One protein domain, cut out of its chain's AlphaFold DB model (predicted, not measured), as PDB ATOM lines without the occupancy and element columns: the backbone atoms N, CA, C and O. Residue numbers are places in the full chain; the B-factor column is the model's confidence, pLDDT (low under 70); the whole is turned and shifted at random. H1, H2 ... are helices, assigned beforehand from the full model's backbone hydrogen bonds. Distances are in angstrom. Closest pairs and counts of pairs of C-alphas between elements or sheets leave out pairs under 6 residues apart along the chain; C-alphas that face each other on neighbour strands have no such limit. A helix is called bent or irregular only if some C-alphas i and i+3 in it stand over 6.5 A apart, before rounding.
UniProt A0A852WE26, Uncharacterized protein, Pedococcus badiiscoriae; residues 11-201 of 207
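What this domain is: This is residues 11 to 201 of the 207 residues of an uncharacterized protein of Pedococcus badiiscoriae (UniProt A0A852WE26). H3, H4 and H5b pack together as the core of a flat helical bundle, with H1 on H4 at one side and H6, then H7, at the other. Residues 11 to 28 of H1 stick out as a free arm, the short H2 folds back on the other end of H1, and H5a sits at a far corner. The printed part has 191 residues with seven named helices, H1 to H7 in order, and no named strand; the class is all helix. The whole is compact, with a radius of gyration of the C-alphas of 18.7 A and spans of 60 by 48 by 26 A.

Where its parts are: H1, residues 11 to 48, begins with C-alpha 11 at (37.256, -63.411, -51.754) and is 55.6 A long. H2 is residues 53 to 59, H3 residues 63 to 75, 19.0 A, and H4 residues 79 to 101, 32.9 A. H5, residues 112 to 145, was assigned as one helix by its hydrogen bonds but is bent: C-alphas 121 and 124 are 7.9 A apart. Its arms are H5a, residues 112 to 121, and H5b, residues 124 to 145, 31.5 A. H6, residues 150 to 168, 24.8 A, is irregular, with C-alphas 160 and 163 7.1 A apart. H7, residues 176 to 201, 37.4 A, ends with C-alpha 201 at (41.086, -35.981, -17.623).

How they stand to each other: H1, H3, H4, H5b and H6 form an up and down bundle, each running against the one before it. H1 touches H4 with residues 32 to 45 alone, at a steep tilt of 39 degrees; the closest C-alphas, of Leu 37 and Ala 93, are 4.2 A apart. H1 and H2 form a hairpin, closest at the C-alphas of Gly 47 and Ala 56, 3.9 A. H3 touches H4, C-alphas of Pro 69 and Gly 86 closest at 4.1 A, and H5b, Gly 73 and Gly 138 closest at 4.0 A. H4 touches H5b, C-alphas of Gly 86 and Gly 138 closest at 4.0 A. H5a is near H4 and about perpendicular to H5b, at 79 degrees. H5b and H6 form a hairpin, C-alphas of Gly 140 and Trp 151 closest at 5.1 A. H6 and H7 form another, at a shallow tilt of 20 degrees, C-alphas of Cys 160 and Val 183 closest at 5.0 A. Every O i to N i+4 pair is within hydrogen-bond range in H1, H2, H4, H5a and H7; H3 has 8 of 9, H5b 17 of 18 and H6 13 of 15.

The domain as a whole: The C-alphas farthest apart, of Thr 11 and Gly 170, are 64.9 A apart. The printed part has no cut and no long link. Mean pLDDT of the printed part is 85.7; residues 50 to 52 and 201 are under 70.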
ATOM      1  N   THR A  11      36.577 -64.495 -51.023       73.44
ATOM      2  CA  THR A  11      37.256 -63.411 -51.754       73.44
ATOM      3  C   THR A  11      36.277 -62.520 -52.524       73.44
ATOM      4  O   THR A  11      36.415 -61.297 -52.505       73.44
ATOM      5  N   VAL A  12      35.260 -63.103 -53.170       74.00
ATOM      6  CA  VAL A  12      34.240 -62.335 -53.912       74.00
ATOM      7  C   VAL A  12      33.402 -61.469 -52.968       74.00
ATOM      8  O   VAL A  12      33.193 -60.290 -53.254       74.00
ATOM      9  N   ILE A  13      32.988 -62.002 -51.813       76.12
ATOM     10  CA  ILE A  13      32.245 -61.237 -50.798       76.12
ATOM     11  C   ILE A  13      33.105 -60.086 -50.250       76.12
ATOM     12  O   ILE A  13      32.635 -58.950 -50.171       76.12
ATOM     13  N   MET A  14      34.382 -60.338 -49.943       73.38
ATOM     14  CA  MET A  14      35.309 -59.307 -49.463       73.38
ATOM     15  C   MET A  14      35.503 -58.178 -50.490       73.38
ATOM     16  O   MET A  14      35.458 -57.002 -50.124       73.38
ATOM     17  N   LEU A  15      35.655 -58.520 -51.775       74.81
ATOM     18  CA  LEU A  15      35.758 -57.558 -52.879       74.81
ATOM     19  C   LEU A  15      34.478 -56.733 -53.054       74.81
ATOM     20  O   LEU A  15      34.555 -55.512 -53.200       74.81
ATOM     21  N   MET A  16      33.301 -57.363 -52.989       73.88
ATOM     22  CA  MET A  16      32.013 -56.664 -53.077       73.88
ATOM     23  C   MET A  16      31.801 -55.706 -51.896       73.88
ATOM     24  O   MET A  16      31.423 -54.548 -52.101       73.88
ATOM     25  N   CYS A  17      32.108 -56.135 -50.669       72.44
ATOM     26  CA  CYS A  17      32.042 -55.282 -49.480       72.44
ATOM     27  C   CYS A  17      33.031 -54.108 -49.549       72.44
ATOM     28  O   CYS A  17      32.683 -52.984 -49.176       72.44
ATOM     29  N   LEU A  18      34.251 -54.345 -50.043       78.81
ATOM     30  CA  LEU A  18      35.259 -53.303 -50.232       78.81
ATOM     31  C   LEU A  18      34.809 -52.285 -51.288       78.81
ATOM     32  O   LEU A  18      34.846 -51.083 -51.026       78.81
ATOM     33  N   ALA A  19      34.313 -52.749 -52.436       75.38
ATOM     34  CA  ALA A  19      33.801 -51.889 -53.499       75.38
ATOM     35  C   ALA A  19      32.607 -51.041 -53.028       75.38
ATOM     36  O   ALA A  19      32.556 -49.839 -53.297       75.38
ATOM     37  N   GLY A  20      31.675 -51.631 -52.271       74.38
ATOM     38  CA  GLY A  20      30.555 -50.903 -51.667       74.38
ATOM     39  C   GLY A  20      31.012 -49.834 -50.668       74.38
ATOM     40  O   GLY A  20      30.509 -48.708 -50.684       74.38
ATOM     41  N   ARG A  21      32.019 -50.145 -49.842       83.50
ATOM     42  CA  ARG A  21      32.606 -49.192 -48.888       83.50
ATOM     43  C   ARG A  21      33.297 -48.025 -49.593       83.50
ATOM     44  O   ARG A  21      33.076 -46.882 -49.202       83.50
ATOM     45  N   VAL A  22      34.088 -48.297 -50.631       81.06
ATOM     46  CA  VAL A  22      34.783 -47.262 -51.416       81.06
ATOM     47  C   VAL A  22      33.782 -46.334 -52.103       81.06
ATOM     48  O   VAL A  22      33.906 -45.118 -51.977       81.06
ATOM     49  N   LYS A  23      32.741 -46.882 -52.746       85.00
ATOM     50  CA  LYS A  23      31.677 -46.072 -53.365       85.00
ATOM     51  C   LYS A  23      31.000 -45.149 -52.351       85.00
ATOM     52  O   LYS A  23      30.812 -43.970 -52.628       85.00
ATOM     53  N   ARG A  24      30.670 -45.663 -51.162       86.19
ATOM     54  CA  ARG A  24      30.030 -44.865 -50.108       86.19
ATOM     55  C   ARG A  24      30.928 -43.732 -49.610       86.19
ATOM     56  O   ARG A  24      30.436 -42.629 -49.405       86.19
ATOM     57  N   LEU A  25      32.221 -43.995 -49.425       84.69
ATOM     58  CA  LEU A  25      33.184 -42.970 -49.015       84.69
ATOM     59  C   LEU A  25      33.315 -41.873 -50.075       84.69
ATOM     60  O   LEU A  25      33.195 -40.704 -49.731       84.69
ATOM     61  N   ALA A  26      33.430 -42.243 -51.353       86.31
ATOM     62  CA  ALA A  26      33.506 -41.282 -52.452       86.31
ATOM     63  C   ALA A  26      32.250 -40.397 -52.554       86.31
ATOM     64  O   ALA A  26      32.357 -39.193 -52.765       86.31
ATOM     65  N   VAL A  27      31.054 -40.967 -52.356       90.38
ATOM     66  CA  VAL A  27      29.802 -40.189 -52.327       90.38
ATOM     67  C   VAL A  27      29.801 -39.190 -51.172       90.38
ATOM     68  O   VAL A  27      29.446 -38.032 -51.369       90.38
ATOM     69  N   LEU A  28      30.215 -39.608 -49.973       90.12
ATOM     70  CA  LEU A  28      30.274 -38.715 -48.813       90.12
ATOM     71  C   LEU A  28      31.296 -37.591 -49.008       90.12
ATOM     72  O   LEU A  28      30.999 -36.442 -48.696       90.12
ATOM     73  N   GLU A  29      32.473 -37.902 -49.550       91.50
ATOM     74  CA  GLU A  29      33.485 -36.901 -49.894       91.50
ATOM     75  C   GLU A  29      32.953 -35.918 -50.942       91.50
ATOM     76  O   GLU A  29      33.076 -34.708 -50.760       91.50
ATOM     77  N   GLY A  30      32.279 -36.416 -51.983       93.00
ATOM     78  CA  GLY A  30      31.617 -35.586 -52.988       93.00
ATOM     79  C   GLY A  30      30.572 -34.647 -52.383       93.00
ATOM     80  O   GLY A  30      30.592 -33.452 -52.662       93.00
ATOM     81  N   LEU A  31      29.712 -35.148 -51.491       94.62
ATOM     82  CA  LEU A  31      28.720 -34.325 -50.788       94.62
ATOM     83  C   LEU A  31      29.370 -33.246 -49.920       94.62
ATOM     84  O   LEU A  31      28.898 -32.112 -49.900       94.62
ATOM     85  N   VAL A  32      30.467 -33.573 -49.234       94.00
ATOM     86  CA  VAL A  32      31.235 -32.605 -48.440       94.00
ATOM     87  C   VAL A  32      31.823 -31.508 -49.331       94.00
ATOM     88  O   VAL A  32      31.757 -30.331 -48.973       94.00
ATOM     89  N   LEU A  33      32.358 -31.860 -50.501       96.12
ATOM     90  CA  LEU A  33      32.893 -30.886 -51.456       96.12
ATOM     91  C   LEU A  33      31.791 -30.012 -52.064       96.12
ATOM     92  O   LEU A  33      31.958 -28.796 -52.124       96.12
ATOM     93  N   CYS A  34      30.645 -30.592 -52.435       96.19
ATOM     94  CA  CYS A  34      29.487 -29.827 -52.900       96.19
ATOM     95  C   CYS A  34      28.968 -28.876 -51.816       96.19
ATOM     96  O   CYS A  34      28.725 -27.707 -52.096       96.19
ATOM     97  N   GLY A  35      28.853 -29.345 -50.571       95.31
ATOM     98  CA  GLY A  35      28.473 -28.503 -49.436       95.31
ATOM     99  C   GLY A  35      29.471 -27.370 -49.189       95.31
ATOM    100  O   GLY A  35      29.062 -26.251 -48.907       95.31
ATOM    101  N   SER A  36      30.768 -27.631 -49.368       95.06
ATOM    102  CA  SER A  36      31.819 -26.611 -49.254       95.06
ATOM    103  C   SER A  36      31.703 -25.550 -50.349       95.06
ATOM    104  O   SER A  36      31.791 -24.361 -50.065       95.06
ATOM    105  N   LEU A  37      31.455 -25.971 -51.591       95.81
ATOM    106  CA  LEU A  37      31.211 -25.064 -52.714       95.81
ATOM    107  C   LEU A  37      29.975 -24.195 -52.464       95.81
ATOM    108  O   LEU A  37      30.042 -22.978 -52.620       95.81
ATOM    109  N   LEU A  38      28.871 -24.802 -52.022       95.62
ATOM    110  CA  LEU A  38      27.651 -24.076 -51.672       95.62
ATOM    111  C   LEU A  38      27.871 -23.103 -50.513       95.62
ATOM    112  O   LEU A  38      27.342 -22.002 -50.565       95.62
ATOM    113  N   PHE A  39      28.669 -23.477 -49.511       94.00
ATOM    114  CA  PHE A  39      29.042 -22.587 -48.415       94.00
ATOM    115  C   PHE A  39      29.717 -21.314 -48.939       94.00
ATOM    116  O   PHE A  39      29.241 -20.225 -48.643       94.00
ATOM    117  N   GLY A  40      30.758 -21.432 -49.768       93.81
ATOM    118  CA  GLY A  40      31.441 -20.248 -50.297       93.81
ATOM    119  C   GLY A  40      30.567 -19.411 -51.235       93.81
ATOM    120  O   GLY A  40      30.640 -18.188 -51.219       93.81
ATOM    121  N   ALA A  41      29.704 -20.057 -52.023       93.44
ATOM    122  CA  ALA A  41      28.748 -19.358 -52.881       93.44
ATOM    123  C   ALA A  41      27.699 -18.587 -52.059       93.44
ATOM    124  O   ALA A  41      27.393 -17.440 -52.371       93.44
ATOM    125  N   ALA A  42      27.168 -19.203 -51.001       90.94
ATOM    126  CA  ALA A  42      26.218 -18.571 -50.093       90.94
ATOM    127  C   ALA A  42      26.861 -17.425 -49.306       90.94
ATOM    128  O   ALA A  42      26.217 -16.401 -49.121       90.94
ATOM    129  N   ASP A  43      28.116 -17.585 -48.884       90.00
ATOM    130  CA  ASP A  43      28.886 -16.538 -48.214       90.00
ATOM    131  C   ASP A  43      29.030 -15.299 -49.108       90.00
ATOM    132  O   ASP A  43      28.578 -14.219 -48.731       90.00
ATOM    133  N   GLN A  44      29.521 -15.473 -50.342       91.00
ATOM    134  CA  GLN A  44      29.634 -14.382 -51.315       91.00
ATOM    135  C   GLN A  44      28.288 -13.702 -51.585       91.00
ATOM    136  O   GLN A  44      28.212 -12.475 -51.625       91.00
ATOM    137  N   TYR A  45      27.234 -14.495 -51.790       89.25
ATOM    138  CA  TYR A  45      25.900 -13.961 -52.056       89.25
ATOM    139  C   TYR A  45      25.353 -13.198 -50.848       89.25
ATOM    140  O   TYR A  45      24.776 -12.131 -50.988       89.25
ATOM    141  N   LEU A  46      25.563 -13.697 -49.628       86.31
ATOM    142  CA  LEU A  46      25.163 -12.980 -48.420       86.31
ATOM    143  C   LEU A  46      25.912 -11.647 -48.287       86.31
ATOM    144  O   LEU A  46      25.315 -10.648 -47.883       86.31
ATOM    145  N   GLY A  47      27.192 -11.628 -48.661       82.69
ATOM    146  CA  GLY A  47      28.024 -10.427 -48.682       82.69
ATOM    147  C   GLY A  47      27.557  -9.359 -49.671       82.69
ATOM    148  O   GLY A  47      27.740  -8.169 -49.415       82.69
ATOM    149  N   SER A  48      26.924  -9.761 -50.777       83.31
ATOM    150  CA  SER A  48      26.449  -8.843 -51.818       83.31
ATOM    151  C   SER A  48      25.084  -8.219 -51.535       83.31
ATOM    152  O   SER A  48      24.735  -7.195 -52.136       83.31
ATOM    153  N   LEU A  49      24.312  -8.792 -50.602       82.06
ATOM    154  CA  LEU A  49      23.022  -8.261 -50.167       82.06
ATOM    155  C   LEU A  49      23.221  -6.949 -49.388       82.06
ATOM    156  O   LEU A  49      23.225  -6.892 -48.161       82.06
ATOM    157  N   SER A  50      23.350  -5.860 -50.144       59.66
ATOM    158  CA  SER A  50      23.632  -4.486 -49.702       59.66
ATOM    159  C   SER A  50      22.515  -3.807 -48.895       59.66
ATOM    160  O   SER A  50      22.689  -2.680 -48.435       59.66
ATOM    161  N   ALA A  51      21.378  -4.478 -48.682       63.59
ATOM    162  CA  ALA A  51      20.235  -3.922 -47.956       63.59
ATOM    163  C   ALA A  51      20.516  -3.693 -46.456       63.59
ATOM    164  O   ALA A  51      19.861  -2.860 -45.833       63.59
ATOM    165  N   HIS A  52      21.492  -4.398 -45.875       63.91
ATOM    166  CA  HIS A  52      21.972  -4.142 -44.519       63.91
ATOM    167  C   HIS A  52      23.485  -4.419 -44.457       63.91
ATOM    168  O   HIS A  52      23.898  -5.502 -44.877       63.91
ATOM    169  N   PRO A  53      24.321  -3.522 -43.889       72.50
ATOM    170  CA  PRO A  53      25.779  -3.708 -43.831       72.50
ATOM    171  C   PRO A  53      26.204  -5.041 -43.195       72.50
ATOM    172  O   PRO A  53      27.293  -5.542 -43.444       72.50
ATOM    173  N   TRP A  54      25.317  -5.622 -42.386       78.38
ATOM    174  CA  TRP A  54      25.482  -6.905 -41.714       78.38
ATOM    175  C   TRP A  54      25.951  -8.030 -42.648       78.38
ATOM    176  O   TRP A  54      26.916  -8.705 -42.306       78.38
ATOM    177  N   GLY A  55      25.345  -8.201 -43.830       71.94
ATOM    178  CA  GLY A  55      25.704  -9.294 -44.748       71.94
ATOM    179  C   GLY A  55      27.155  -9.212 -45.227       71.94
ATOM    180  O   GLY A  55      27.889 -10.197 -45.166       71.94
ATOM    181  N   ALA A  56      27.599  -8.005 -45.590       75.00
ATOM    182  CA  ALA A  56      28.969  -7.736 -46.020       75.00
ATOM    183  C   ALA A  56      30.000  -8.011 -44.913       75.00
ATOM    184  O   ALA A  56      31.049  -8.594 -45.180       75.00
ATOM    185  N   TYR A  57      29.705  -7.635 -43.664       74.75
ATOM    186  CA  TYR A  57      30.616  -7.902 -42.546       74.75
ATOM    187  C   TYR A  57      30.628  -9.372 -42.128       74.75
ATOM    188  O   TYR A  57      31.692  -9.864 -41.777       74.75
ATOM    189  N   VAL A  58      29.494 -10.077 -42.205       76.06
ATOM    190  CA  VAL A  58      29.417 -11.520 -41.910       76.06
ATOM    191  C   VAL A  58      30.170 -12.348 -42.950       76.06
ATOM    192  O   VAL A  58      30.902 -13.257 -42.570       76.06
ATOM    193  N   SER A  59      30.042 -12.021 -44.239       73.31
ATOM    194  CA  SER A  59      30.806 -12.682 -45.313       73.31
ATOM    195  C   SER A  59      32.309 -12.374 -45.240       73.31
ATOM    196  O   SER A  59      33.150 -13.165 -45.663       73.31
ATOM    197  N   GLY A  60      32.674 -11.230 -44.656       71.88
ATOM    198  CA  GLY A  60      34.067 -10.845 -44.438       71.88
ATOM    199  C   GLY A  60      34.781 -11.610 -43.320       71.88
ATOM    200  O   GLY A  60      36.000 -11.481 -43.203       71.88
ATOM    201  N   LEU A  61      34.057 -12.389 -42.511       74.69
ATOM    202  CA  LEU A  61      34.630 -13.125 -41.387       74.69
ATOM    203  C   LEU A  61      35.440 -14.315 -41.888       74.69
ATOM    204  O   LEU A  61      34.938 -15.154 -42.626       74.69
ATOM    205  N   SER A  62      36.683 -14.432 -41.447       72.00
ATOM    206  CA  SER A  62      37.626 -15.491 -41.793       72.00
ATOM    207  C   SER A  62      37.485 -16.731 -40.907       72.00
ATOM    208  O   SER A  62      37.772 -17.846 -41.356       72.00
ATOM    209  N   ALA A  63      36.992 -16.604 -39.678       71.56
ATOM    210  CA  ALA A  63      36.842 -17.720 -38.752       71.56
ATOM    211  C   ALA A  63      35.881 -18.833 -39.247       71.56
ATOM    212  O   ALA A  63      36.243 -20.015 -39.129       71.56
ATOM    213  N   PRO A  64      34.724 -18.541 -39.886       73.69
ATOM    214  CA  PRO A  64      33.880 -19.562 -40.521       73.69
ATOM    215  C   PRO A  64      34.624 -20.398 -41.575       73.69
ATOM    216  O   PRO A  64      34.476 -21.624 -41.626       73.69
ATOM    217  N   TRP A  65      35.507 -19.765 -42.352       84.75
ATOM    218  CA  TRP A  65      36.306 -20.422 -43.391       84.75
ATOM    219  C   TRP A  65      37.343 -21.391 -42.830       84.75
ATOM    220  O   TRP A  65      37.713 -22.355 -43.499       84.75
ATOM    221  N   LEU A  66      37.805 -21.166 -41.599       85.94
ATOM    222  CA  LEU A  66      38.764 -22.035 -40.913       85.94
ATOM    223  C   LEU A  66      38.086 -23.225 -40.219       85.94
ATOM    224  O   LEU A  66      38.702 -24.287 -40.067       85.94
ATOM    225  N   LEU A  67      36.813 -23.092 -39.826       85.88
ATOM    226  CA  LEU A  67      36.050 -24.200 -39.240       85.88
ATOM    227  C   LEU A  67      35.778 -25.312 -40.233       85.88
ATOM    228  O   LEU A  67      35.854 -26.481 -39.860       85.88
ATOM    229  N   LEU A  68      35.453 -24.969 -41.476       90.44
ATOM    230  CA  LEU A  68      35.115 -25.955 -42.493       90.44
ATOM    231  C   LEU A  68      36.215 -27.028 -42.660       90.44
ATOM    232  O   LEU A  68      35.930 -28.206 -42.410       90.44
ATOM    233  N   PRO A  69      37.483 -26.681 -42.968       92.56
ATOM    234  CA  PRO A  69      38.557 -27.666 -43.049       92.56
ATOM    235  C   PRO A  69      38.851 -28.335 -41.700       92.56
ATOM    236  O   PRO A  69      39.222 -29.508 -41.683       92.56
ATOM    237  N   LEU A  70      38.649 -27.654 -40.564       91.56
ATOM    238  CA  LEU A  70      38.819 -28.245 -39.230       91.56
ATOM    239  C   LEU A  70      37.808 -29.368 -38.960       91.56
ATOM    240  O   LEU A  70      38.187 -30.464 -38.546       91.56
ATOM    241  N   ILE A  71      36.520 -29.113 -39.190       91.38
ATOM    242  CA  ILE A  71      35.438 -30.078 -38.970       91.38
ATOM    243  C   ILE A  71      35.619 -31.260 -39.916       91.38
ATOM    244  O   ILE A  71      35.599 -32.411 -39.475       91.38
ATOM    245  N   VAL A  72      35.881 -30.988 -41.196       93.25
ATOM    246  CA  VAL A  72      36.145 -32.026 -42.200       93.25
ATOM    247  C   VAL A  72      37.372 -32.845 -41.812       93.25
ATOM    248  O   VAL A  72      37.320 -34.072 -41.814       93.25
ATOM    249  N   GLY A  73      38.458 -32.201 -41.391       93.75
ATOM    250  CA  GLY A  73      39.655 -32.872 -40.894       93.75
ATOM    251  C   GLY A  73      39.383 -33.789 -39.698       93.75
ATOM    252  O   GLY A  73      39.931 -34.890 -39.618       93.75
ATOM    253  N   ALA A  74      38.491 -33.383 -38.790       92.12
ATOM    254  CA  ALA A  74      38.087 -34.187 -37.639       92.12
ATOM    255  C   ALA A  74      37.272 -35.437 -38.022       92.12
ATOM    256  O   ALA A  74      37.209 -36.387 -37.237       92.12
ATOM    257  N   THR A  75      36.671 -35.503 -39.211       92.06
ATOM    258  CA  THR A  75      35.980 -36.720 -39.673       92.06
ATOM    259  C   THR A  75      36.920 -37.724 -40.338       92.06
ATOM    260  O   THR A  75      36.572 -38.900 -40.442       92.06
ATOM    261  N   GLN A  76      38.132 -37.306 -40.717       94.12
ATOM    262  CA  GLN A  76      39.040 -38.135 -41.501       94.12
ATOM    263  C   GLN A  76      39.760 -39.224 -40.682       94.12
ATOM    264  O   GLN A  76      40.166 -38.996 -39.537       94.12
ATOM    265  N   PRO A  77      39.994 -40.416 -41.271       91.62
ATOM    266  CA  PRO A  77      40.631 -41.538 -40.575       91.62
ATOM    267  C   PRO A  77      42.134 -41.325 -40.330       91.62
ATOM    268  O   PRO A  77      42.677 -41.727 -39.290       91.62
ATOM    269  N   THR A  78      42.822 -40.669 -41.268       94.12
ATOM    270  CA  THR A  78      44.279 -40.477 -41.248       94.12
ATOM    271  C   THR A  78      44.646 -39.000 -41.343       94.12
ATOM    272  O   THR A  78      43.897 -38.201 -41.895       94.12
ATOM    273  N   ALA A  79      45.837 -38.636 -40.861       93.81
ATOM    274  CA  ALA A  79      46.333 -37.265 -40.979       93.81
ATOM    275  C   ALA A  79      46.512 -36.836 -42.445       93.81
ATOM    276  O   ALA A  79      46.291 -35.675 -42.771       93.81
ATOM    277  N   LYS A  80      46.904 -37.765 -43.330       96.69
ATOM    278  CA  LYS A  80      47.100 -37.485 -44.757       96.69
ATOM    279  C   LYS A  80      45.770 -37.166 -45.438       96.69
ATOM    280  O   LYS A  80      45.673 -36.151 -46.114       96.69
ATOM    281  N   THR A  81      44.742 -37.988 -45.216       95.69
ATOM    282  CA  THR A  81      43.401 -37.725 -45.763       95.69
ATOM    283  C   THR A  81      42.783 -36.466 -45.155       95.69
ATOM    284  O   THR A  81      42.133 -35.719 -45.869       95.69
ATOM    285  N   ALA A  82      43.060 -36.160 -43.881       95.56
ATOM    286  CA  ALA A  82      42.662 -34.902 -43.239       95.56
ATOM    287  C   ALA A  82      43.254 -33.661 -43.910       95.56
ATOM    288  O   ALA A  82      42.535 -32.697 -44.151       95.56
ATOM    289  N   VAL A  83      44.546 -33.701 -44.240       96.94
ATOM    290  CA  VAL A  83      45.221 -32.635 -44.991       96.94
ATOM    291  C   VAL A  83      44.593 -32.478 -46.372       96.94
ATOM    292  O   VAL A  83      44.197 -31.377 -46.730       96.94
ATOM    293  N   VAL A  84      44.452 -33.576 -47.123       97.38
ATOM    294  CA  VAL A  84      43.894 -33.539 -48.485       97.38
ATOM    295  C   VAL A  84      42.463 -33.009 -48.484       97.38
ATOM    296  O   VAL A  84      42.163 -32.089 -49.236       97.38
ATOM    297  N   MET A  85      41.596 -33.539 -47.619       96.75
ATOM    298  CA  MET A  85      40.199 -33.114 -47.555       96.75
ATOM    299  C   MET A  85      40.044 -31.694 -47.008       96.75
ATOM    300  O   MET A  85      39.205 -30.953 -47.508       96.75
ATOM    301  N   GLY A  86      40.863 -31.278 -46.036       95.88
ATOM    302  CA  GLY A  86      40.890 -29.890 -45.566       95.88
ATOM    303  C   GLY A  86      41.272 -28.916 -46.683       95.88
ATOM    304  O   GLY A  86      40.581 -27.926 -46.913       95.88
ATOM    305  N   THR A  87      42.313 -29.236 -47.457       96.38
ATOM    306  CA  THR A  87      42.686 -28.456 -48.644       96.38
ATOM    307  C   THR A  87      41.562 -28.446 -49.679       96.38
ATOM    308  O   THR A  87      41.135 -27.377 -50.107       96.38
ATOM    309  N   ALA A  88      41.043 -29.616 -50.060       96.81
ATOM    310  CA  ALA A  88      40.033 -29.738 -51.108       96.81
ATOM    311  C   ALA A  88      38.743 -28.977 -50.769       96.81
ATOM    312  O   ALA A  88      38.205 -28.281 -51.622       96.81
ATOM    313  N   THR A  89      38.278 -29.051 -49.520       96.31
ATOM    314  CA  THR A  89      37.087 -28.313 -49.064       96.31
ATOM    315  C   THR A  89      37.306 -26.807 -49.042       96.31
ATOM    316  O   THR A  89      36.441 -26.067 -49.500       96.31
ATOM    317  N   THR A  90      38.488 -26.350 -48.621       95.69
ATOM    318  CA  THR A  90      38.852 -24.925 -48.664       95.69
ATOM    319  C   THR A  90      38.844 -24.393 -50.099       95.69
ATOM    320  O   THR A  90      38.229 -23.369 -50.379       95.69
ATOM    321  N   PHE A  91      39.468 -25.110 -51.038       95.88
ATOM    322  CA  PHE A  91      39.465 -24.708 -52.448       95.88
ATOM    323  C   PHE A  91      38.086 -24.830 -53.098       95.88
ATOM    324  O   PHE A  91      37.738 -23.983 -53.916       95.88
ATOM    325  N   ALA A  92      37.282 -25.832 -52.728       96.94
ATOM    326  CA  ALA A  92      35.900 -25.942 -53.188       96.94
ATOM    327  C   ALA A  92      35.065 -24.734 -52.736       96.94
ATOM    328  O   ALA A  92      34.367 -24.148 -53.559       96.94
ATOM    329  N   ALA A  93      35.202 -24.310 -51.476       95.62
ATOM    330  CA  ALA A  93      34.546 -23.110 -50.957       95.62
ATOM    331  C   ALA A  93      35.001 -21.838 -51.680       95.62
ATOM    332  O   ALA A  93      34.165 -21.100 -52.196       95.62
ATOM    333  N   LEU A  94      36.312 -21.616 -51.821       94.19
ATOM    334  CA  LEU A  94      36.841 -20.462 -52.565       94.19
ATOM    335  C   LEU A  94      36.392 -20.456 -54.033       94.19
ATOM    336  O   LEU A  94      36.153 -19.398 -54.615       94.19
ATOM    337  N   THR A  95      36.250 -21.638 -54.634       94.62
ATOM    338  CA  THR A  95      35.712 -21.778 -55.989       94.62
ATOM    339  C   THR A  95      34.242 -21.377 -56.026       94.62
ATOM    340  O   THR A  95      33.864 -20.597 -56.891       94.62
ATOM    341  N   GLY A  96      33.422 -21.848 -55.083       94.81
ATOM    342  CA  GLY A  96      32.016 -21.455 -54.978       94.81
ATOM    343  C   GLY A  96      31.830 -19.950 -54.798       94.81
ATOM    344  O   GLY A  96      31.015 -19.346 -55.491       94.81
ATOM    345  N   TYR A  97      32.653 -19.338 -53.949       92.75
ATOM    346  CA  TYR A  97      32.692 -17.892 -53.734       92.75
ATOM    347  C   TYR A  97      33.022 -17.127 -55.015       92.75
ATOM    348  O   TYR A  97      32.280 -16.243 -55.434       92.75
ATOM    349  N   CYS A  98      34.101 -17.524 -55.697       92.75
ATOM    350  CA  CYS A  98      34.504 -16.929 -56.970       92.75
ATOM    351  C   CYS A  98      33.412 -17.086 -58.039       92.75
ATOM    352  O   CYS A  98      33.068 -16.126 -58.722       92.75
ATOM    353  N   LEU A  99      32.833 -18.284 -58.162       94.44
ATOM    354  CA  LEU A  99      31.774 -18.552 -59.132       94.44
ATOM    355  C   LEU A  99      30.528 -17.716 -58.860       94.44
ATOM    356  O   LEU A  99      29.976 -17.180 -59.814       94.44
ATOM    357  N   MET A 100      30.111 -17.571 -57.598       95.00
ATOM    358  CA  MET A 100      28.978 -16.714 -57.250       95.00
ATOM    359  C   MET A 100      29.265 -15.256 -57.612       95.00
ATOM    360  O   MET A 100      28.477 -14.658 -58.339       95.00
ATOM    361  N   GLY A 101      30.421 -14.723 -57.206       90.44
ATOM    362  CA  GLY A 101      30.821 -13.337 -57.479       90.44
ATOM    363  C   GLY A 101      30.959 -13.014 -58.970       90.44
ATOM    364  O   GLY A 101      30.805 -11.869 -59.380       90.44
ATOM    365  N   LEU A 102      31.234 -14.027 -59.797       92.62
ATOM    366  CA  LEU A 102      31.326 -13.910 -61.254       92.62
ATOM    367  C   LEU A 102      30.052 -14.362 -61.983       92.62
ATOM    368  O   LEU A 102      30.043 -14.432 -63.216       92.62
ATOM    369  N   SER A 103      28.991 -14.691 -61.250       92.56
ATOM    370  CA  SER A 103      27.744 -15.183 -61.824       92.56
ATOM    371  C   SER A 103      26.803 -14.045 -62.240       92.56
ATOM    372  O   SER A 103      26.872 -12.941 -61.691       92.56
ATOM    373  N   PRO A 104      25.836 -14.328 -63.132       91.69
ATOM    374  CA  PRO A 104      24.771 -13.381 -63.456       91.69
ATOM    375  C   PRO A 104      23.900 -12.977 -62.261       91.69
ATOM    376  O   PRO A 104      23.290 -11.914 -62.309       91.69
ATOM    377  N   LEU A 105      23.852 -13.782 -61.189       89.19
ATOM    378  CA  LEU A 105      23.125 -13.432 -59.958       89.19
ATOM    379  C   LEU A 105      23.716 -12.187 -59.284       89.19
ATOM    380  O   LEU A 105      22.990 -11.424 -58.658       89.19
ATOM    381  N   GLU A 106      25.014 -11.963 -59.482       86.69
ATOM    382  CA  GLU A 106      25.779 -10.808 -59.005       86.69
ATOM    383  C   GLU A 106      25.947  -9.733 -60.095       86.69
ATOM    384  O   GLU A 106      26.790  -8.846 -59.990       86.69
ATOM    385  N   ASN A 107      25.160  -9.806 -61.176       88.81
ATOM    386  CA  ASN A 107      25.292  -8.960 -62.370       88.81
ATOM    387  C   ASN A 107      26.670  -9.066 -63.063       88.81
ATOM    388  O   ASN A 107      27.083  -8.160 -63.791       88.81
ATOM    389  N   ALA A 108      27.376 -10.184 -62.874       89.06
ATOM    390  CA  ALA A 108      28.659 -10.478 -63.502       89.06
ATOM    391  C   ALA A 108      28.531 -11.576 -64.574       89.06
ATOM    392  O   ALA A 108      27.517 -12.258 -64.697       89.06
ATOM    393  N   HIS A 109      29.575 -11.741 -65.389       90.81
ATOM    394  CA  HIS A 109      29.631 -12.792 -66.405       90.81
ATOM    395  C   HIS A 109      30.916 -13.600 -66.258       90.81
ATOM    396  O   HIS A 109      32.028 -13.051 -66.296       90.81
ATOM    397  N   LEU A 110      30.772 -14.919 -66.133       92.12
ATOM    398  CA  LEU A 110      31.903 -15.826 -66.046       92.12
ATOM    399  C   LEU A 110      32.633 -15.867 -67.391       92.12
ATOM    400  O   LEU A 110      32.098 -16.301 -68.407       92.12
ATOM    401  N   SER A 111      33.878 -15.408 -67.390       94.19
ATOM    402  CA  SER A 111      34.768 -15.419 -68.542       94.19
ATOM    403  C   SER A 111      36.214 -15.497 -68.062       94.19
ATOM    404  O   SER A 111      36.526 -15.184 -66.913       94.19
ATOM    405  N   VAL A 112      37.134 -15.868 -68.952       93.38
ATOM    406  CA  VAL A 112      38.571 -15.866 -68.629       93.38
ATOM    407  C   VAL A 112      39.037 -14.469 -68.201       93.38
ATOM    408  O   VAL A 112      39.825 -14.339 -67.266       93.38
ATOM    409  N   ALA A 113      38.516 -13.416 -68.840       94.38
ATOM    410  CA  ALA A 113      38.844 -12.035 -68.504       94.38
ATOM    411  C   ALA A 113      38.360 -11.646 -67.097       94.38
ATOM    412  O   ALA A 113      39.120 -11.033 -66.349       94.38
ATOM    413  N   SER A 114      37.138 -12.034 -66.714       93.44
ATOM    414  CA  SER A 114      36.590 -11.710 -65.391       93.44
ATOM    415  C   SER A 114      37.279 -12.484 -64.265       93.44
ATOM    416  O   SER A 114      37.572 -11.896 -63.227       93.44
ATOM    417  N   VAL A 115      37.671 -13.743 -64.496       93.06
ATOM    418  CA  VAL A 115      38.517 -14.503 -63.556       93.06
ATOM    419  C   VAL A 115      39.881 -13.828 -63.371       93.06
ATOM    420  O   VAL A 115      40.342 -13.649 -62.243       93.06
ATOM    421  N   TRP A 116      40.530 -13.401 -64.458       94.00
ATOM    422  CA  TRP A 116      41.808 -12.687 -64.365       94.00
ATOM    423  C   TRP A 116      41.686 -11.342 -63.650       94.00
ATOM    424  O   TRP A 116      42.556 -11.004 -62.845       94.00
ATOM    425  N   ALA A 117      40.626 -10.583 -63.927       92.75
ATOM    426  CA  ALA A 117      40.346  -9.323 -63.247       92.75
ATOM    427  C   ALA A 117      40.132  -9.542 -61.743       92.75
ATOM    428  O   ALA A 117      40.758  -8.859 -60.935       92.75
ATOM    429  N   PHE A 118      39.344 -10.556 -61.370       91.44
ATOM    430  CA  PHE A 118      39.117 -10.950 -59.980       91.44
ATOM    431  C   PHE A 118      40.430 -11.270 -59.255       91.44
ATOM    432  O   PHE A 118      40.693 -10.748 -58.174       91.44
ATOM    433  N   LEU A 119      41.307 -12.076 -59.860       92.50
ATOM    434  CA  LEU A 119      42.599 -12.408 -59.256       92.50
ATOM    435  C   LEU A 119      43.512 -11.180 -59.120       92.50
ATOM    436  O   LEU A 119      44.141 -11.002 -58.075       92.50
ATOM    437  N   ARG A 120      43.566 -10.317 -60.145       94.06
ATOM    438  CA  ARG A 120      44.376  -9.083 -60.136       94.06
ATOM    439  C   ARG A 120      43.875  -8.029 -59.154       94.06
ATOM    440  O   ARG A 120      44.687  -7.242 -58.683       94.06
ATOM    441  N   ALA A 121      42.594  -8.055 -58.792       90.81
ATOM    442  CA  ALA A 121      42.027  -7.203 -57.746       90.81
ATOM    443  C   ALA A 121      42.547  -7.538 -56.329       90.81
ATOM    444  O   ALA A 121      42.152  -6.903 -55.360       90.81
ATOM    445  N   GLY A 122      43.445  -8.521 -56.193       86.81
ATOM    446  CA  GLY A 122      44.054  -8.912 -54.920       86.81
ATOM    447  C   GLY A 122      43.430 -10.160 -54.297       86.81
ATOM    448  O   GLY A 122      43.984 -10.695 -53.336       86.81
ATOM    449  N   ASN A 123      42.357 -10.696 -54.886       88.56
ATOM    450  CA  ASN A 123      41.642 -11.867 -54.365       88.56
ATOM    451  C   ASN A 123      42.466 -13.164 -54.456       88.56
ATOM    452  O   ASN A 123      42.166 -14.143 -53.775       88.56
ATOM    453  N   TYR A 124      43.570 -13.176 -55.221       90.31
ATOM    454  CA  TYR A 124      44.536 -14.286 -55.206       90.31
ATOM    455  C   TYR A 124      45.070 -14.577 -53.790       90.31
ATOM    456  O   TYR A 124      45.419 -15.719 -53.481       90.31
ATOM    457  N   ARG A 125      45.104 -13.564 -52.910       90.19
ATOM    458  CA  ARG A 125      45.543 -13.695 -51.513       90.19
ATOM    459  C   ARG A 125      44.686 -14.693 -50.734       90.19
ATOM    460  O   ARG A 125      45.233 -15.396 -49.891       90.19
ATOM    461  N   TRP A 126      43.393 -14.813 -51.045       89.38
ATOM    462  CA  TRP A 126      42.506 -15.795 -50.413       89.38
ATOM    463  C   TRP A 126      42.865 -17.229 -50.800       89.38
ATOM    464  O   TRP A 126      42.887 -18.107 -49.944       89.38
ATOM    465  N   PHE A 127      43.253 -17.464 -52.055       91.81
ATOM    466  CA  PHE A 127      43.740 -18.773 -52.500       91.81
ATOM    467  C   PHE A 127      45.093 -19.127 -51.881       91.81
ATOM    468  O   PHE A 127      45.301 -20.271 -51.479       91.81
ATOM    469  N   VAL A 128      45.997 -18.151 -51.749       93.12
ATOM    470  CA  VAL A 128      47.283 -18.348 -51.060       93.12
ATOM    471  C   VAL A 128      47.062 -18.661 -49.579       93.12
ATOM    472  O   VAL A 128      47.638 -19.618 -49.066       93.12
ATOM    473  N   ALA A 129      46.196 -17.902 -48.903       89.44
ATOM    474  CA  ALA A 129      45.823 -18.173 -47.521       89.44
ATOM    475  C   ALA A 129      45.197 -19.568 -47.390       89.44
ATOM    476  O   ALA A 129      45.649 -20.353 -46.562       89.44
ATOM    477  N   GLY A 130      44.250 -19.921 -48.264       90.81
ATOM    478  CA  GLY A 130      43.598 -21.231 -48.298       90.81
ATOM    479  C   GLY A 130      44.558 -22.401 -48.535       90.81
ATOM    480  O   GLY A 130      44.404 -23.459 -47.923       90.81
ATOM    481  N   ALA A 131      45.601 -22.207 -49.348       94.25
ATOM    482  CA  ALA A 131      46.654 -23.201 -49.561       94.25
ATOM    483  C   ALA A 131      47.453 -23.514 -48.284       94.25
ATOM    484  O   ALA A 131      48.021 -24.599 -48.164       94.25
ATOM    485  N   ILE A 132      47.483 -22.584 -47.326       93.50
ATOM    486  CA  ILE A 132      48.156 -22.739 -46.034       93.50
ATOM    487  C   ILE A 132      47.161 -23.214 -44.973       93.50
ATOM    488  O   ILE A 132      47.413 -24.193 -44.268       93.50
ATOM    489  N   THR A 133      46.018 -22.540 -44.848       90.69
ATOM    490  CA  THR A 133      45.047 -22.778 -43.778       90.69
ATOM    491  C   THR A 133      44.263 -24.067 -43.989       90.69
ATOM    492  O   THR A 133      44.091 -24.818 -43.032       90.69
ATOM    493  N   GLY A 134      43.884 -24.408 -45.222       93.44
ATOM    494  CA  GLY A 134      43.184 -25.652 -45.548       93.44
ATOM    495  C   GLY A 134      43.890 -26.920 -45.043       93.44
ATOM    496  O   GLY A 134      43.301 -27.666 -44.250       93.44
ATOM    497  N   PRO A 135      45.162 -27.179 -45.410       95.38
ATOM    498  CA  PRO A 135      45.884 -28.348 -44.911       95.38
ATOM    499  C   PRO A 135      46.172 -28.267 -43.405       95.38
ATOM    500  O   PRO A 135      46.137 -29.291 -42.712       95.38
ATOM    501  N   LEU A 136      46.446 -27.064 -42.884       94.19
ATOM    502  CA  LEU A 136      46.761 -26.839 -41.474       94.19
ATOM    503  C   LEU A 136      45.568 -27.170 -40.571       94.19
ATOM    504  O   LEU A 136      45.704 -27.970 -39.643       94.19
ATOM    505  N   PHE A 137      44.399 -26.604 -40.869       93.00
ATOM    506  CA  PHE A 137      43.167 -26.834 -40.119       93.00
ATOM    507  C   PHE A 137      42.607 -28.233 -40.385       93.00
ATOM    508  O   PHE A 137      42.179 -28.884 -39.434       93.00
ATOM    509  N   GLY A 138      42.751 -28.780 -41.597       95.19
ATOM    510  CA  GLY A 138      42.484 -30.196 -41.873       95.19
ATOM    511  C   GLY A 138      43.260 -31.127 -40.938       95.19
ATOM    512  O   GLY A 138      42.690 -31.951 -40.213       95.19
ATOM    513  N   ARG A 139      44.583 -30.951 -40.855       95.06
ATOM    514  CA  ARG A 139      45.423 -31.698 -39.904       95.06
ATOM    515  C   ARG A 139      45.048 -31.408 -38.450       95.06
ATOM    516  O   ARG A 139      45.077 -32.323 -37.622       95.06
ATOM    517  N   GLY A 140      44.732 -30.155 -38.137       92.94
ATOM    518  CA  GLY A 140      44.339 -29.708 -36.807       92.94
ATOM    519  C   GLY A 140      43.077 -30.401 -36.305       92.94
ATOM    520  O   GLY A 140      43.068 -30.913 -35.186       92.94
ATOM    521  N   GLY A 141      42.065 -30.534 -37.158       92.81
ATOM    522  CA  GLY A 141      40.829 -31.257 -36.872       92.81
ATOM    523  C   GLY A 141      41.072 -32.727 -36.548       92.81
ATOM    524  O   GLY A 141      40.620 -33.236 -35.517       92.81
ATOM    525  N   TRP A 142      41.874 -33.404 -37.376       94.44
ATOM    526  CA  TRP A 142      42.280 -34.792 -37.124       94.44
ATOM    527  C   TRP A 142      43.026 -34.939 -35.791       94.44
ATOM    528  O   TRP A 142      42.751 -35.845 -34.996       94.44
ATOM    529  N   ALA A 143      43.955 -34.024 -35.514       91.75
ATOM    530  CA  ALA A 143      44.734 -34.017 -34.283       91.75
ATOM    531  C   ALA A 143      43.860 -33.743 -33.046       91.75
ATOM    532  O   ALA A 143      44.042 -34.393 -32.012       91.75
ATOM    533  N   TRP A 144      42.888 -32.834 -33.153       89.25
ATOM    534  CA  TRP A 144      41.914 -32.547 -32.102       89.25
ATOM    535  C   TRP A 144      41.057 -33.772 -31.777       89.25
ATOM    536  O   TRP A 144      40.930 -34.133 -30.603       89.25
ATOM    537  N   ARG A 145      40.553 -34.490 -32.793       88.81
ATOM    538  CA  ARG A 145      39.807 -35.744 -32.580       88.81
ATOM    539  C   ARG A 145      40.601 -36.748 -31.744       88.81
ATOM    540  O   ARG A 145      40.044 -37.351 -30.819       88.81
ATOM    541  N   ARG A 146      41.907 -36.860 -32.007       89.00
ATOM    542  CA  ARG A 146      42.849 -37.717 -31.264       89.00
ATOM    543  C   ARG A 146      43.371 -37.119 -29.952       89.00
ATOM    544  O   ARG A 146      44.275 -37.680 -29.349       89.00
ATOM    545  N   GLY A 147      42.788 -36.018 -29.478       83.75
ATOM    546  CA  GLY A 147      43.040 -35.464 -28.142       83.75
ATOM    547  C   GLY A 147      44.062 -34.348 -28.050       83.75
ATOM    548  O   GLY A 147      44.333 -33.881 -26.949       83.75
ATOM    549  N   ARG A 148      44.574 -33.838 -29.171       85.06
ATOM    550  CA  ARG A 148      45.419 -32.638 -29.155       85.06
ATOM    551  C   ARG A 148      44.557 -31.378 -29.120       85.06
ATOM    552  O   ARG A 148      44.302 -30.762 -30.152       85.06
ATOM    553  N   VAL A 149      44.139 -30.997 -27.914       82.25
ATOM    554  CA  VAL A 149      43.237 -29.865 -27.622       82.25
ATOM    555  C   VAL A 149      43.734 -28.525 -28.183       82.25
ATOM    556  O   VAL A 149      42.920 -27.705 -28.594       82.25
ATOM    557  N   ARG A 150      45.056 -28.329 -28.298       85.31
ATOM    558  CA  ARG A 150      45.663 -27.090 -28.820       85.31
ATOM    559  C   ARG A 150      45.111 -26.623 -30.171       85.31
ATOM    560  O   ARG A 150      45.038 -25.430 -30.409       85.31
ATOM    561  N   TRP A 151      44.689 -27.540 -31.042       82.81
ATOM    562  CA  TRP A 151      44.112 -27.170 -32.339       82.81
ATOM    563  C   TRP A 151      42.706 -26.594 -32.228       82.81
ATOM    564  O   TRP A 151      42.342 -25.721 -33.006       82.81
ATOM    565  N   ALA A 152      41.941 -27.040 -31.233       74.81
ATOM    566  CA  ALA A 152      40.654 -26.441 -30.931       74.81
ATOM    567  C   ALA A 152      40.827 -25.064 -30.273       74.81
ATOM    568  O   ALA A 152      40.059 -24.163 -30.570       74.81
ATOM    569  N   ILE A 153      41.882 -24.870 -29.468       79.00
ATOM    570  CA  ILE A 153      42.246 -23.547 -28.929       79.00
ATOM    571  C   ILE A 153      42.609 -22.579 -30.059       79.00
ATOM    572  O   ILE A 153      42.140 -21.453 -30.046       79.00
ATOM    573  N   VAL A 154      43.390 -23.013 -31.055       81.44
ATOM    574  CA  VAL A 154      43.718 -22.176 -32.225       81.44
ATOM    575  C   VAL A 154      42.459 -21.784 -33.004       81.44
ATOM    576  O   VAL A 154      42.321 -20.626 -33.377       81.44
ATOM    577  N   ALA A 155      41.525 -22.717 -33.210       76.56
ATOM    578  CA  ALA A 155      40.258 -22.415 -33.874       76.56
ATOM    579  C   ALA A 155      39.399 -21.428 -33.066       76.56
ATOM    580  O   ALA A 155      38.913 -20.454 -33.620       76.56
ATOM    581  N   VAL A 156      39.270 -21.638 -31.754       76.75
ATOM    582  CA  VAL A 156      38.574 -20.722 -30.832       76.75
ATOM    583  C   VAL A 156      39.216 -19.335 -30.827       76.75
ATOM    584  O   VAL A 156      38.517 -18.330 -30.888       76.75
ATOM    585  N   ALA A 157      40.548 -19.274 -30.777       77.25
ATOM    586  CA  ALA A 157      41.287 -18.021 -30.782       77.25
ATOM    587  C   ALA A 157      41.054 -17.230 -32.074       77.25
ATOM    588  O   ALA A 157      40.986 -16.011 -32.002       77.25
ATOM    589  N   ALA A 158      40.884 -17.897 -33.221       77.44
ATOM    590  CA  ALA A 158      40.542 -17.219 -34.470       77.44
ATOM    591  C   ALA A 158      39.218 -16.439 -34.347       77.44
ATOM    592  O   ALA A 158      39.221 -15.243 -34.606       77.44
ATOM    593  N   PHE A 159      38.148 -17.060 -33.830       70.00
ATOM    594  CA  PHE A 159      36.859 -16.380 -33.593       70.00
ATOM    595  C   PHE A 159      36.956 -15.226 -32.595       70.00
ATOM    596  O   PHE A 159      36.352 -14.178 -32.786       70.00
ATOM    597  N   CYS A 160      37.702 -15.406 -31.504       73.50
ATOM    598  CA  CYS A 160      37.777 -14.379 -30.465       73.50
ATOM    599  C   CYS A 160      38.656 -13.185 -30.863       73.50
ATOM    600  O   CYS A 160      38.442 -12.080 -30.369       73.50
ATOM    601  N   LEU A 161      39.688 -13.409 -31.683       78.06
ATOM    602  CA  LEU A 161      40.687 -12.391 -32.019       78.06
ATOM    603  C   LEU A 161      40.400 -11.680 -33.336       78.06
ATOM    604  O   LEU A 161      40.986 -10.628 -33.568       78.06
ATOM    605  N   GLU A 162      39.526 -12.212 -34.183       78.44
ATOM    606  CA  GLU A 162      39.209 -11.618 -35.476       78.44
ATOM    607  C   GLU A 162      38.661 -10.179 -35.370       78.44
ATOM    608  O   GLU A 162      39.274  -9.284 -35.967       78.44
ATOM    609  N   PRO A 163      37.657  -9.871 -34.524       77.06
ATOM    610  CA  PRO A 163      37.211  -8.489 -34.330       77.06
ATOM    611  C   PRO A 163      38.309  -7.553 -33.820       77.06
ATOM    612  O   PRO A 163      38.400  -6.392 -34.227       77.06
ATOM    613  N   LEU A 164      39.167  -8.063 -32.932       77.44
ATOM    614  CA  LEU A 164      40.289  -7.307 -32.384       77.44
ATOM    615  C   LEU A 164      41.334  -7.018 -33.465       77.44
ATOM    616  O   LEU A 164      41.868  -5.912 -33.527       77.44
ATOM    617  N   LEU A 165      41.611  -7.991 -34.334       79.62
ATOM    618  CA  LEU A 165      42.550  -7.846 -35.438       79.62
ATOM    619  C   LEU A 165      42.059  -6.784 -36.425       79.62
ATOM    620  O   LEU A 165      42.831  -5.912 -36.811       79.62
ATOM    621  N   HIS A 166      40.768  -6.800 -36.760       77.19
ATOM    622  CA  HIS A 166      40.123  -5.764 -37.566       77.19
ATOM    623  C   HIS A 166      40.269  -4.368 -36.949       77.19
ATOM    624  O   HIS A 166      40.621  -3.413 -37.642       77.19
ATOM    625  N   ALA A 167      40.078  -4.246 -35.634       80.38
ATOM    626  CA  ALA A 167      40.272  -2.978 -34.935       80.38
ATOM    627  C   ALA A 167      41.733  -2.491 -34.986       80.38
ATOM    628  O   ALA A 167      41.980  -1.323 -35.283       80.38
ATOM    629  N   VAL A 168      42.706  -3.377 -34.747       81.31
ATOM    630  CA  VAL A 168      44.144  -3.039 -34.757       81.31
ATOM    631  C   VAL A 168      44.652  -2.710 -36.163       81.31
ATOM    632  O   VAL A 168      45.495  -1.830 -36.321       81.31
ATOM    633  N   LEU A 169      44.138  -3.391 -37.190       82.56
ATOM    634  CA  LEU A 169      44.526  -3.189 -38.589       82.56
ATOM    635  C   LEU A 169      43.834  -1.981 -39.250       82.56
ATOM    636  O   LEU A 169      44.046  -1.737 -40.437       82.56
ATOM    637  N   GLY A 170      43.039  -1.213 -38.497       79.06
ATOM    638  CA  GLY A 170      42.388   0.006 -38.986       79.06
ATOM    639  C   GLY A 170      41.136  -0.241 -39.831       79.06
ATOM    640  O   GLY A 170      40.698   0.661 -40.543       79.06
ATOM    641  N   SER A 171      40.546  -1.435 -39.751       79.25
ATOM    642  CA  SER A 171      39.312  -1.827 -40.445       79.25
ATOM    643  C   SER A 171      38.272  -2.419 -39.478       79.25
ATOM    644  O   SER A 171      37.812  -3.547 -39.688       79.25
ATOM    645  N   PRO A 172      37.898  -1.696 -38.400       77.94
ATOM    646  CA  PRO A 172      36.999  -2.217 -37.374       77.94
ATOM    647  C   PRO A 172      35.643  -2.602 -37.967       77.94
ATOM    648  O   PRO A 172      35.102  -1.883 -38.806       77.94
ATOM    649  N   ILE A 173      35.082  -3.715 -37.488       78.19
ATOM    650  CA  ILE A 173      33.725  -4.153 -37.824       78.19
ATOM    651  C   ILE A 173      32.746  -3.191 -37.128       78.19
ATOM    652  O   ILE A 173      32.643  -3.222 -35.900       78.19
ATOM    653  N   PRO A 174      32.028  -2.324 -37.862       77.44
ATOM    654  CA  PRO A 174      31.199  -1.283 -37.266       77.44
ATOM    655  C   PRO A 174      29.814  -1.792 -36.852       77.44
ATOM    656  O   PRO A 174      29.079  -1.055 -36.204       77.44
ATOM    657  N   VAL A 175      29.450  -3.026 -37.223       82.12
ATOM    658  CA  VAL A 175      28.152  -3.644 -36.918       82.12
ATOM    659  C   VAL A 175      28.273  -4.474 -35.635       82.12
ATOM    660  O   VAL A 175      28.930  -5.523 -35.664       82.12
ATOM    661  N   PRO A 176      27.679  -4.035 -34.506       80.12
ATOM    662  CA  PRO A 176      27.891  -4.671 -33.211       80.12
ATOM    663  C   PRO A 176      27.488  -6.138 -33.150       80.12
ATOM    664  O   PRO A 176      28.183  -6.954 -32.549       80.12
ATOM    665  N   GLU A 177      26.393  -6.482 -33.817       82.44
ATOM    666  CA  GLU A 177      25.818  -7.823 -33.824       82.44
ATOM    667  C   GLU A 177      26.780  -8.850 -34.438       82.44
ATOM    668  O   GLU A 177      26.792 -10.008 -34.023       82.44
ATOM    669  N   VAL A 178      27.604  -8.428 -35.403       77.00
ATOM    670  CA  VAL A 178      28.547  -9.305 -36.111       77.00
ATOM    671  C   VAL A 178      29.706  -9.686 -35.198       77.00
ATOM    672  O   VAL A 178      29.919 -10.873 -34.948       77.00
ATOM    673  N   TRP A 179      30.407  -8.705 -34.621       77.94
ATOM    674  CA  TRP A 179      31.542  -9.016 -33.750       77.94
ATOM    675  C   TRP A 179      31.107  -9.649 -32.423       77.94
ATOM    676  O   TRP A 179      31.804 -10.516 -31.896       77.94
ATOM    677  N   GLN A 180      29.943  -9.271 -31.880       81.69
ATOM    678  CA  GLN A 180      29.388  -9.922 -30.689       81.69
ATOM    679  C   GLN A 180      29.054 -11.385 -30.969       81.69
ATOM    680  O   GLN A 180      29.367 -12.245 -30.146       81.69
ATOM    681  N   GLY A 181      28.461 -11.676 -32.131       77.62
ATOM    682  CA  GLY A 181      28.176 -13.037 -32.571       77.62
ATOM    683  C   GLY A 181      29.434 -13.901 -32.632       77.62
ATOM    684  O   GLY A 181      29.443 -15.003 -32.080       77.62
ATOM    685  N   GLU A 182      30.517 -13.385 -33.216       75.44
ATOM    686  CA  GLU A 182      31.806 -14.087 -33.263       75.44
ATOM    687  C   GLU A 182      32.391 -14.354 -31.881       75.44
ATOM    688  O   GLU A 182      32.798 -15.480 -31.587       75.44
ATOM    689  N   VAL A 183      32.391 -13.345 -31.006       78.88
ATOM    690  CA  VAL A 183      32.910 -13.481 -29.641       78.88
ATOM    691  C   VAL A 183      32.081 -14.488 -28.846       78.88
ATOM    692  O   VAL A 183      32.646 -15.364 -28.192       78.88
ATOM    693  N   ILE A 184      30.749 -14.421 -28.925       82.75
ATOM    694  CA  ILE A 184      29.852 -15.381 -28.265       82.75
ATOM    695  C   ILE A 184      30.120 -16.792 -28.788       82.75
ATOM    696  O   ILE A 184      30.274 -17.721 -27.992       82.75
ATOM    697  N   PHE A 185      30.227 -16.967 -30.106       79.62
ATOM    698  CA  PHE A 185      30.518 -18.266 -30.701       79.62
ATOM    699  C   PHE A 185      31.890 -18.798 -30.265       79.62
ATOM    700  O   PHE A 185      32.007 -19.961 -29.871       79.62
ATOM    701  N   GLY A 186      32.911 -17.940 -30.248       77.56
ATOM    702  CA  GLY A 186      34.241 -18.250 -29.733       77.56
ATOM    703  C   GLY A 186      34.211 -18.690 -28.267       77.56
ATOM    704  O   GLY A 186      34.796 -19.716 -27.921       77.56
ATOM    705  N   ILE A 187      33.458 -17.993 -27.411       79.81
ATOM    706  CA  ILE A 187      33.264 -18.356 -25.998       79.81
ATOM    707  C   ILE A 187      32.565 -19.714 -25.869       79.81
ATOM    708  O   ILE A 187      33.028 -20.572 -25.115       79.81
ATOM    709  N   LEU A 188      31.481 -19.950 -26.610       83.44
ATOM    710  CA  LEU A 188      30.759 -21.229 -26.585       83.44
ATOM    711  C   LEU A 188      31.651 -22.388 -27.047       83.44
ATOM    712  O   LEU A 188      31.690 -23.446 -26.411       83.44
ATOM    713  N   ALA A 189      32.429 -22.175 -28.108       78.19
ATOM    714  CA  ALA A 189      33.417 -23.134 -28.577       78.19
ATOM    715  C   ALA A 189      34.519 -23.370 -27.525       78.19
ATOM    716  O   ALA A 189      34.891 -24.520 -27.280       78.19
ATOM    717  N   ALA A 190      34.988 -22.326 -26.830       77.50
ATOM    718  CA  ALA A 190      35.946 -22.444 -25.730       77.50
ATOM    719  C   ALA A 190      35.394 -23.303 -24.584       77.50
ATOM    720  O   ALA A 190      36.068 -24.228 -24.121       77.50
ATOM    721  N   ILE A 191      34.149 -23.050 -24.168       83.31
ATOM    722  CA  ILE A 191      33.453 -23.827 -23.134       83.31
ATOM    723  C   ILE A 191      33.389 -25.300 -23.544       83.31
ATOM    724  O   ILE A 191      33.777 -26.168 -22.759       83.31
ATOM    725  N   HIS A 192      32.984 -25.590 -24.782       82.31
ATOM    726  CA  HIS A 192      32.932 -26.958 -25.296       82.31
ATOM    727  C   HIS A 192      34.307 -27.645 -25.257       82.31
ATOM    728  O   HIS A 192      34.436 -28.798 -24.830       82.31
ATOM    729  N   VAL A 193      35.361 -26.935 -25.664       79.31
ATOM    730  CA  VAL A 193      36.738 -27.444 -25.637       79.31
ATOM    731  C   VAL A 193      37.193 -27.746 -24.207       79.31
ATOM    732  O   VAL A 193      37.777 -28.810 -23.967       79.31
ATOM    733  N   ILE A 194      36.896 -26.867 -23.249       79.25
ATOM    734  CA  ILE A 194      37.219 -27.057 -21.828       79.25
ATOM    735  C   ILE A 194      36.467 -28.263 -21.261       79.25
ATOM    736  O   ILE A 194      37.087 -29.140 -20.657       79.25
ATOM    737  N   GLN A 195      35.156 -28.353 -21.495       84.00
ATOM    738  CA  GLN A 195      34.321 -29.467 -21.032       84.00
ATOM    739  C   GLN A 195      34.832 -30.808 -21.564       84.00
ATOM    740  O   GLN A 195      35.038 -31.751 -20.798       84.00
ATOM    741  N   ARG A 196      35.130 -30.882 -22.866       81.00
ATOM    742  CA  ARG A 196      35.678 -32.087 -23.497       81.00
ATOM    743  C   ARG A 196      37.056 -32.465 -22.953       81.00
ATOM    744  O   ARG A 196      37.371 -33.650 -22.862       81.00
ATOM    745  N   SER A 197      37.883 -31.477 -22.618       76.69
ATOM    746  CA  SER A 197      39.210 -31.710 -22.034       76.69
ATOM    747  C   SER A 197      39.100 -32.264 -20.615       76.69
ATOM    748  O   SER A 197      39.799 -33.217 -20.284       76.69
ATOM    749  N   ARG A 198      38.163 -31.739 -19.814       77.12
ATOM    750  CA  ARG A 198      37.862 -32.239 -18.463       77.12
ATOM    751  C   ARG A 198      37.317 -33.664 -18.485       77.12
ATOM    752  O   ARG A 198      37.819 -34.502 -17.751       77.12
ATOM    753  N   ALA A 199      36.376 -33.969 -19.381       78.56
ATOM    754  CA  ALA A 199      35.810 -35.315 -19.520       78.56
ATOM    755  C   ALA A 199      36.856 -36.390 -19.873       78.56
ATOM    756  O   ALA A 199      36.650 -37.564 -19.601       78.56
ATOM    757  N   ARG A 200      37.983 -35.998 -20.480       72.44
ATOM    758  CA  ARG A 200      39.107 -36.897 -20.792       72.44
ATOM    759  C   ARG A 200      40.165 -36.973 -19.690       72.44
ATOM    760  O   ARG A 200      41.019 -37.846 -19.762       72.44
ATOM    761  N   ALA A 201      40.143 -36.044 -18.735       67.88
ATOM    762  CA  ALA A 201      41.086 -35.981 -17.623       67.88
ATOM    763  C   ALA A 201      40.602 -36.753 -16.387       67.88
ATOM    764  O   ALA A 201      41.415 -37.029 -15.513       67.88
TER     765      ALA A 201